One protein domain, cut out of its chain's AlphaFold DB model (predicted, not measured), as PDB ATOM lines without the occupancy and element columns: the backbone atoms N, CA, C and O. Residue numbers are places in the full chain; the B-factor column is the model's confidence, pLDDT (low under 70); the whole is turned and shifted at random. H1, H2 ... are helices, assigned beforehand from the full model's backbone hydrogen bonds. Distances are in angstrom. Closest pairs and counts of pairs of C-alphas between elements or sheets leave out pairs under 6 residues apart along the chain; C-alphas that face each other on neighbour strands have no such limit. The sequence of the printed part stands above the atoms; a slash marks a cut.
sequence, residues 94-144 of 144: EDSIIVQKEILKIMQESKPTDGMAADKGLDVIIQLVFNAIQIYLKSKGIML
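This is residues 94 to 144 of the 144 residues of an uncharacterized protein of Roseburia inulinivorans (UniProt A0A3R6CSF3). Two longer helices meet at a steep angle, residues 102 to 107 of H1 packing on residues 128 to 136 of H3, while the short helix H2 sits at the far end of an open loop that leads out from H1 and folds back into H3. Residues 118 to 123, of which 118 to 120 belong to H2, stick out at one end, and the first residues of H1 reach out toward the other. The printed part has 51 residues with three named helices, in the order H1, H2, H3, and no named strand; the class is all helix. It is only just loose, close to compact, with a radius of gyration of the C-alphas of 12.0 A, and it spans 33 by 25 by 16 A along its three main axes.

Begin with H1, residues 94 to 109, and look for where it touches H3, residues 122 to 139. The two touch, and the closest C-alphas are those of Ile 106 and Ala 132, 5.6 A apart. H1 touches H3 with residues 102 to 107 alone, and H3 touches H1 with residues 128 to 136 alone. Their lines stand at a steep tilt of 67 degrees, opposite ways, with 11.3 A from centre to centre. Between them in the chain is H2, residues 114 to 120, which is apart from H1. H2 and H3 only just touch, with 3 pairs of C-alphas within 8 A, and touch only at the corner by their link. Their closest C-alphas are those of Ala 117 and Val 124, 6.1 A apart, and H3 touches H2 with residues 124 to 125 alone. Their lines stand at a steep tilt of 67 degrees, only just short of about perpendicular, opposite ways. In H1, H2 and H3 every O i to N i+4 pair is within hydrogen-bond range.

Find C-alpha 94 at (-45.741, -58.126, 24.990); from there H1 runs 23.2 A to C-alpha 109 at (-45.542, -35.121, 22.377). After a tight link of 4 residues, look for H2 from Asp 114 to Lys 120, a short helix of 7 residues. One residue, Gly 121, makes the tight link to H3. H3, the longest helix with 18 residues, runs 25.9 A from Leu 122 to Ser 139, whose C-alpha is at (-33.023, -42.840, 22.398).

The two C-alphas farthest apart are those of Glu 94 and Asp 119, 35.7 A. The printed part has no cut, and it ends at Leu 144, the chain's last residue, whose C-alpha is 25.2 A from that of Glu 94. Neither link between the helices is long. The mean pLDDT of the printed part is 75.9; look for values under 70 at residues 94 to 95, 111 to 120 and 144, and note that H2 has a mean of 61.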
ATOM      1  N   GLU A  94     -45.864 -58.922  23.752       68.31
ATOM      2  CA  GLU A  94     -45.741 -58.126  24.990       68.31
ATOM      3  C   GLU A  94     -44.730 -56.976  24.861       68.31
ATOM      4  O   GLU A  94     -45.080 -55.813  25.090       68.31
ATOM      5  N   ASP A  95     -43.514 -57.270  24.393       69.50
ATOM      6  CA  ASP A  95     -42.458 -56.263  24.222       69.50
ATOM      7  C   ASP A  95     -42.794 -55.270  23.104       69.50
ATOM      8  O   ASP A  95     -42.605 -54.059  23.258       69.50
ATOM      9  N   SER A  96     -43.406 -55.749  22.017       75.12
ATOM     10  CA  SER A  96     -43.852 -54.881  20.924       75.12
ATOM     11  C   SER A  96     -44.956 -53.916  21.352       75.12
ATOM     12  O   SER A  96     -44.968 -52.775  20.889       75.12
ATOM     13  N   ILE A  97     -45.844 -54.296  22.282       79.38
ATOM     14  CA  ILE A  97     -46.844 -53.372  22.846       79.38
ATOM     15  C   ILE A  97     -46.170 -52.263  23.661       79.38
ATOM     16  O   ILE A  97     -46.609 -51.112  23.600       79.38
ATOM     17  N   ILE A  98     -45.117 -52.574  24.423       82.75
ATOM     18  CA  ILE A  98     -44.371 -51.571  25.202       82.75
ATOM     19  C   ILE A  98     -43.709 -50.563  24.258       82.75
ATOM     20  O   ILE A  98     -43.895 -49.356  24.425       82.75
ATOM     21  N   VAL A  99     -43.027 -51.045  23.214       82.25
ATOM     22  CA  VAL A  99     -42.432 -50.182  22.182       82.25
ATOM     23  C   VAL A  99     -43.497 -49.328  21.491       82.25
ATOM     24  O   VAL A  99     -43.321 -48.118  21.352       82.25
ATOM     25  N   GLN A 100     -44.621 -49.918  21.078       78.81
ATOM     26  CA  GLN A 100     -45.712 -49.180  20.434       78.81
ATOM     27  C   GLN A 100     -46.262 -48.073  21.340       78.81
ATOM     28  O   GLN A 100     -46.534 -46.976  20.856       78.81
ATOM     29  N   LYS A 101     -46.381 -48.311  22.653       85.38
ATOM     30  CA  LYS A 101     -46.785 -47.279  23.623       85.38
ATOM     31  C   LYS A 101     -45.770 -46.140  23.713       85.38
ATOM     32  O   LYS A 101     -46.184 -44.984  23.767       85.38
ATOM     33  N   GLU A 102     -44.470 -46.438  23.710       84.19
ATOM     34  CA  GLU A 102     -43.423 -45.406  23.688       84.19
ATOM     35  C   GLU A 102     -43.471 -44.583  22.392       84.19
ATOM     36  O   GLU A 102     -43.475 -43.353  22.452       84.19
ATOM     37  N   ILE A 103     -43.606 -45.232  21.229       83.75
ATOM     38  CA  ILE A 103     -43.749 -44.552  19.930       83.75
ATOM     39  C   ILE A 103     -45.003 -43.665  19.916       83.75
ATOM     40  O   ILE A 103     -44.925 -42.500  19.531       83.75
ATOM     41  N   LEU A 104     -46.148 -44.172  20.387       81.19
ATOM     42  CA  LEU A 104     -47.390 -43.398  20.477       81.19
ATOM     43  C   LEU A 104     -47.242 -42.182  21.396       81.19
ATOM     44  O   LEU A 104     -47.756 -41.111  21.075       81.19
ATOM     45  N   LYS A 105     -46.520 -42.316  22.512       86.31
ATOM     46  CA  LYS A 105     -46.229 -41.193  23.407       86.31
ATOM     47  C   LYS A 105     -45.370 -40.133  22.711       86.31
ATOM     48  O   LYS A 105     -45.728 -38.960  22.748       86.31
ATOM     49  N   ILE A 106     -44.315 -40.535  21.997       84.44
ATOM     50  CA  ILE A 106     -43.479 -39.612  21.208       84.44
ATOM     51  C   ILE A 106     -44.325 -38.890  20.151       84.44
ATOM     52  O   ILE A 106     -44.207 -37.676  19.992       84.44
ATOM     53  N   MET A 107     -45.218 -39.604  19.458       79.06
ATOM     54  CA  MET A 107     -46.141 -39.005  18.486       79.06
ATOM     55  C   MET A 107     -47.084 -37.979  19.134       79.06
ATOM     56  O   MET A 107     -47.344 -36.931  18.546       79.06
ATOM     57  N   GLN A 108     -47.581 -38.252  20.346       79.75
ATOM     58  CA  GLN A 108     -48.434 -37.329  21.107       79.75
ATOM     59  C   GLN A 108     -47.678 -36.100  21.630       79.75
ATOM     60  O   GLN A 108     -48.266 -35.024  21.738       79.75
ATOM     61  N   GLU A 109     -46.398 -36.240  21.964       82.88
ATOM     62  CA  GLU A 109     -45.542 -35.121  22.377       82.88
ATOM     63  C   GLU A 109     -45.121 -34.265  21.176       82.88
ATOM     64  O   GLU A 109     -45.021 -33.045  21.281       82.88
ATOM     65  N   SER A 110     -44.961 -34.891  20.009       71.75
ATOM     66  CA  SER A 110     -44.550 -34.252  18.752       71.75
ATOM     67  C   SER A 110     -45.711 -33.634  17.964       71.75
ATOM     68  O   SER A 110     -45.535 -33.338  16.782       71.75
ATOM     69  N   LYS A 111     -46.900 -33.499  18.581       66.44
ATOM     70  CA  LYS A 111     -48.187 -33.162  17.942       66.44
ATOM     71  C   LYS A 111     -48.046 -32.257  16.705       66.44
ATOM     72  O   LYS A 111     -47.637 -31.103  16.850       66.44
ATOM     73  N   PRO A 112     -48.484 -32.706  15.515       58.84
ATOM     74  CA  PRO A 112     -48.820 -31.767  14.461       58.84
ATOM     75  C   PRO A 112     -50.046 -30.974  14.933       58.84
ATOM     76  O   PRO A 112     -50.941 -31.524  15.576       58.84
ATOM     77  N   THR A 113     -50.091 -29.671  14.667       59.41
ATOM     78  CA  THR A 113     -51.290 -28.869  14.945       59.41
ATOM     79  C   THR A 113     -52.475 -29.428  14.153       59.41
ATOM     80  O   THR A 113     -52.296 -29.889  13.027       59.41
ATOM     81  N   ASP A 114     -53.693 -29.368  14.704       57.75
ATOM     82  CA  ASP A 114     -54.900 -29.921  14.056       57.75
ATOM     83  C   ASP A 114     -55.107 -29.388  12.618       57.75
ATOM     84  O   ASP A 114     -55.626 -30.091  11.752       57.75
ATOM     85  N   GLY A 115     -54.611 -28.180  12.321       56.06
ATOM     86  CA  GLY A 115     -54.604 -27.605  10.970       56.06
ATOM     87  C   GLY A 115     -53.629 -28.265   9.982       56.06
ATOM     88  O   GLY A 115     -53.903 -28.297   8.790       56.06
ATOM     89  N   MET A 116     -52.517 -28.837  10.451       58.56
ATOM     90  CA  MET A 116     -51.515 -29.513   9.613       58.56
ATOM     91  C   MET A 116     -52.003 -30.883   9.121       58.56
ATOM     92  O   MET A 116     -51.712 -31.273   7.991       58.56
ATOM     93  N   ALA A 117     -52.747 -31.609   9.962       60.62
ATOM     94  CA  ALA A 117     -53.344 -32.895   9.603       60.62
ATOM     95  C   ALA A 117     -54.546 -32.725   8.658       60.62
ATOM     96  O   ALA A 117     -54.726 -33.529   7.743       60.62
ATOM     97  N   ALA A 118     -55.333 -31.659   8.843       60.41
ATOM     98  CA  ALA A 118     -56.473 -31.338   7.984       60.41
ATOM     99  C   ALA A 118     -56.062 -30.943   6.552       60.41
ATOM    100  O   ALA A 118     -56.766 -31.287   5.607       60.41
ATOM    101  N   ASP A 119     -54.926 -30.258   6.390       63.72
ATOM    102  CA  ASP A 119     -54.455 -29.740   5.095       63.72
ATOM    103  C   ASP A 119     -53.672 -30.779   4.269       63.72
ATOM    104  O   ASP A 119     -53.751 -30.812   3.044       63.72
ATOM    105  N   LYS A 120     -52.924 -31.672   4.934       67.12
ATOM    106  CA  LYS A 120     -51.990 -32.604   4.272       67.12
ATOM    107  C   LYS A 120     -52.368 -34.085   4.366       67.12
ATOM    108  O   LYS A 120     -51.709 -34.924   3.755       67.12
ATOM    109  N   GLY A 121     -53.414 -34.428   5.117       70.12
ATOM    110  CA  GLY A 121     -53.960 -35.785   5.168       70.12
ATOM    111  C   GLY A 121     -52.980 -36.854   5.679       70.12
ATOM    112  O   GLY A 121     -52.219 -36.633   6.622       70.12
ATOM    113  N   LEU A 122     -53.031 -38.046   5.069       73.06
ATOM    114  CA  LEU A 122     -52.312 -39.253   5.505       73.06
ATOM    115  C   LEU A 122     -50.779 -39.081   5.520       73.06
ATOM    116  O   LEU A 122     -50.115 -39.667   6.374       73.06
ATOM    117  N   ASP A 123     -50.222 -38.252   4.635       75.56
ATOM    118  CA  ASP A 123     -48.771 -38.056   4.509       75.56
ATOM    119  C   ASP A 123     -48.147 -37.471   5.782       75.56
ATOM    120  O   ASP A 123     -47.073 -37.900   6.205       75.56
ATOM    121  N   VAL A 124     -48.842 -36.546   6.454       77.19
ATOM    122  CA  VAL A 124     -48.377 -35.989   7.738       77.19
ATOM    123  C   VAL A 124     -48.394 -37.043   8.838       77.19
ATOM    124  O   VAL A 124     -47.496 -37.061   9.678       77.19
ATOM    125  N   ILE A 125     -49.367 -37.954   8.818       75.00
ATOM    126  CA  ILE A 125     -49.446 -39.054   9.785       75.00
ATOM    127  C   ILE A 125     -48.292 -40.038   9.555       75.00
ATOM    128  O   ILE A 125     -47.619 -40.416  10.513       75.00
ATOM    129  N   ILE A 126     -48.010 -40.402   8.299       77.75
ATOM    130  CA  ILE A 126     -46.873 -41.265   7.940       77.75
ATOM    131  C   ILE A 126     -45.558 -40.621   8.396       77.75
ATOM    132  O   ILE A 126     -44.737 -41.275   9.040       77.75
ATOM    133  N   GLN A 127     -45.376 -39.325   8.135       80.69
ATOM    134  CA  GLN A 127     -44.168 -38.598   8.520       80.69
ATOM    135  C   GLN A 127     -44.001 -38.505  10.046       80.69
ATOM    136  O   GLN A 127     -42.889 -38.652  10.552       80.69
ATOM    137  N   LEU A 128     -45.098 -38.335  10.792       80.81
ATOM    138  CA  LEU A 128     -45.093 -38.345  12.256       80.81
ATOM    139  C   LEU A 128     -44.644 -39.702  12.816       80.81
ATOM    140  O   LEU A 128     -43.811 -39.744  13.721       80.81
ATOM    141  N   VAL A 129     -45.166 -40.803  12.263       81.38
ATOM    142  CA  VAL A 129     -44.781 -42.167  12.661       81.38
ATOM    143  C   VAL A 129     -43.298 -42.406  12.376       81.38
ATOM    144  O   VAL A 129     -42.576 -42.867  13.257       81.38
ATOM    145  N   PHE A 130     -42.817 -42.041  11.183       83.00
ATOM    146  CA  PHE A 130     -41.400 -42.165  10.829       83.00
ATOM    147  C   PHE A 130     -40.493 -41.369  11.774       83.00
ATOM    148  O   PHE A 130     -39.511 -41.911  12.281       83.00
ATOM    149  N   ASN A 131     -40.843 -40.113  12.062       84.06
ATOM    150  CA  ASN A 131     -40.079 -39.275  12.985       84.06
ATOM    151  C   ASN A 131     -40.060 -39.866  14.401       84.06
ATOM    152  O   ASN A 131     -39.011 -39.893  15.042       84.06
ATOM    153  N   ALA A 132     -41.191 -40.385  14.883       83.94
ATOM    154  CA  ALA A 132     -41.275 -40.999  16.203       83.94
ATOM    155  C   ALA A 132     -40.424 -42.275  16.312       83.94
ATOM    156  O   ALA A 132     -39.722 -42.456  17.306       83.94
ATOM    157  N   ILE A 133     -40.415 -43.115  15.270       84.25
ATOM    158  CA  ILE A 133     -39.531 -44.288  15.189       84.25
ATOM    159  C   ILE A 133     -38.060 -43.852  15.204       84.25
ATOM    160  O   ILE A 133     -37.264 -44.422  15.945       84.25
ATOM    161  N   GLN A 134     -37.687 -42.816  14.446       84.69
ATOM    162  CA  GLN A 134     -36.315 -42.296  14.452       84.69
ATOM    163  C   GLN A 134     -35.894 -41.762  15.827       84.69
ATOM    164  O   GLN A 134     -34.773 -42.014  16.265       84.69
ATOM    165  N   ILE A 135     -36.777 -41.039  16.523       85.69
ATOM    166  CA  ILE A 135     -36.514 -40.530  17.877       85.69
ATOM    167  C   ILE A 135     -36.355 -41.690  18.867       85.69
ATOM    168  O   ILE A 135     -35.424 -41.679  19.671       85.69
ATOM    169  N   TYR A 136     -37.215 -42.708  18.784       86.38
ATOM    170  CA  TYR A 136     -37.110 -43.911  19.609       86.38
ATOM    171  C   TYR A 136     -35.787 -44.655  19.363       86.38
ATOM    172  O   TYR A 136     -35.079 -44.991  20.306       86.38
ATOM    173  N   LEU A 137     -35.396 -44.857  18.105       83.56
ATOM    174  CA  LEU A 137     -34.126 -45.511  17.775       83.56
ATOM    175  C   LEU A 137     -32.922 -44.717  18.295       83.56
ATOM    176  O   LEU A 137     -32.032 -45.295  18.922       83.56
ATOM    177  N   LYS A 138     -32.943 -43.386  18.145       85.88
ATOM    178  CA  LYS A 138     -31.921 -42.496  18.715       85.88
ATOM    179  C   LYS A 138     -31.859 -42.589  20.240       85.88
ATOM    180  O   LYS A 138     -30.760 -42.602  20.786       85.88
ATOM    181  N   SER A 139     -32.996 -42.695  20.933       84.75
ATOM    182  CA  SER A 139     -33.023 -42.840  22.398       84.75
ATOM    183  C   SER A 139     -32.426 -44.169  22.874       84.75
ATOM    184  O   SER A 139     -31.874 -44.238  23.970       84.75
ATOM    185  N   LYS A 140     -32.465 -45.209  22.031       82.88
ATOM    186  CA  LYS A 140     -31.771 -46.484  22.250       82.88
ATOM    187  C   LYS A 140     -30.314 -46.468  21.773       82.88
ATOM    188  O   LYS A 140     -29.667 -47.503  21.842       82.88
ATOM    189  N   GLY A 141     -29.775 -45.337  21.313       78.69
ATOM    190  CA  GLY A 141     -28.384 -45.223  20.853       78.69
ATOM    191  C   GLY A 141     -28.141 -45.709  19.420       78.69
ATOM    192  O   GLY A 141     -26.992 -45.816  19.003       78.69
ATOM    193  N   ILE A 142     -29.201 -45.984  18.653       75.75
ATOM    194  CA  ILE A 142     -29.109 -46.352  17.239       75.75
ATOM    195  C   ILE A 142     -29.230 -45.074  16.406       75.75
ATOM    196  O   ILE A 142     -30.280 -44.432  16.372       75.75
ATOM    197  N   MET A 143     -28.149 -44.699  15.725       71.00
ATOM    198  CA  MET A 143     -28.152 -43.606  14.752       71.00
ATOM    199  C   MET A 143     -28.355 -44.189  13.349       71.00
ATOM    200  O   MET A 143     -27.510 -44.946  12.877       71.00
ATOM    201  N   LEU A 144     -29.496 -43.862  12.730       58.53
ATOM    202  CA  LEU A 144     -29.810 -44.124  11.318       58.53
ATOM    203  C   LEU A 144     -29.407 -42.937  10.441       58.53
ATOM    204  O   LEU A 144     -29.624 -41.789  10.900       58.53
TER     205      LEU A 144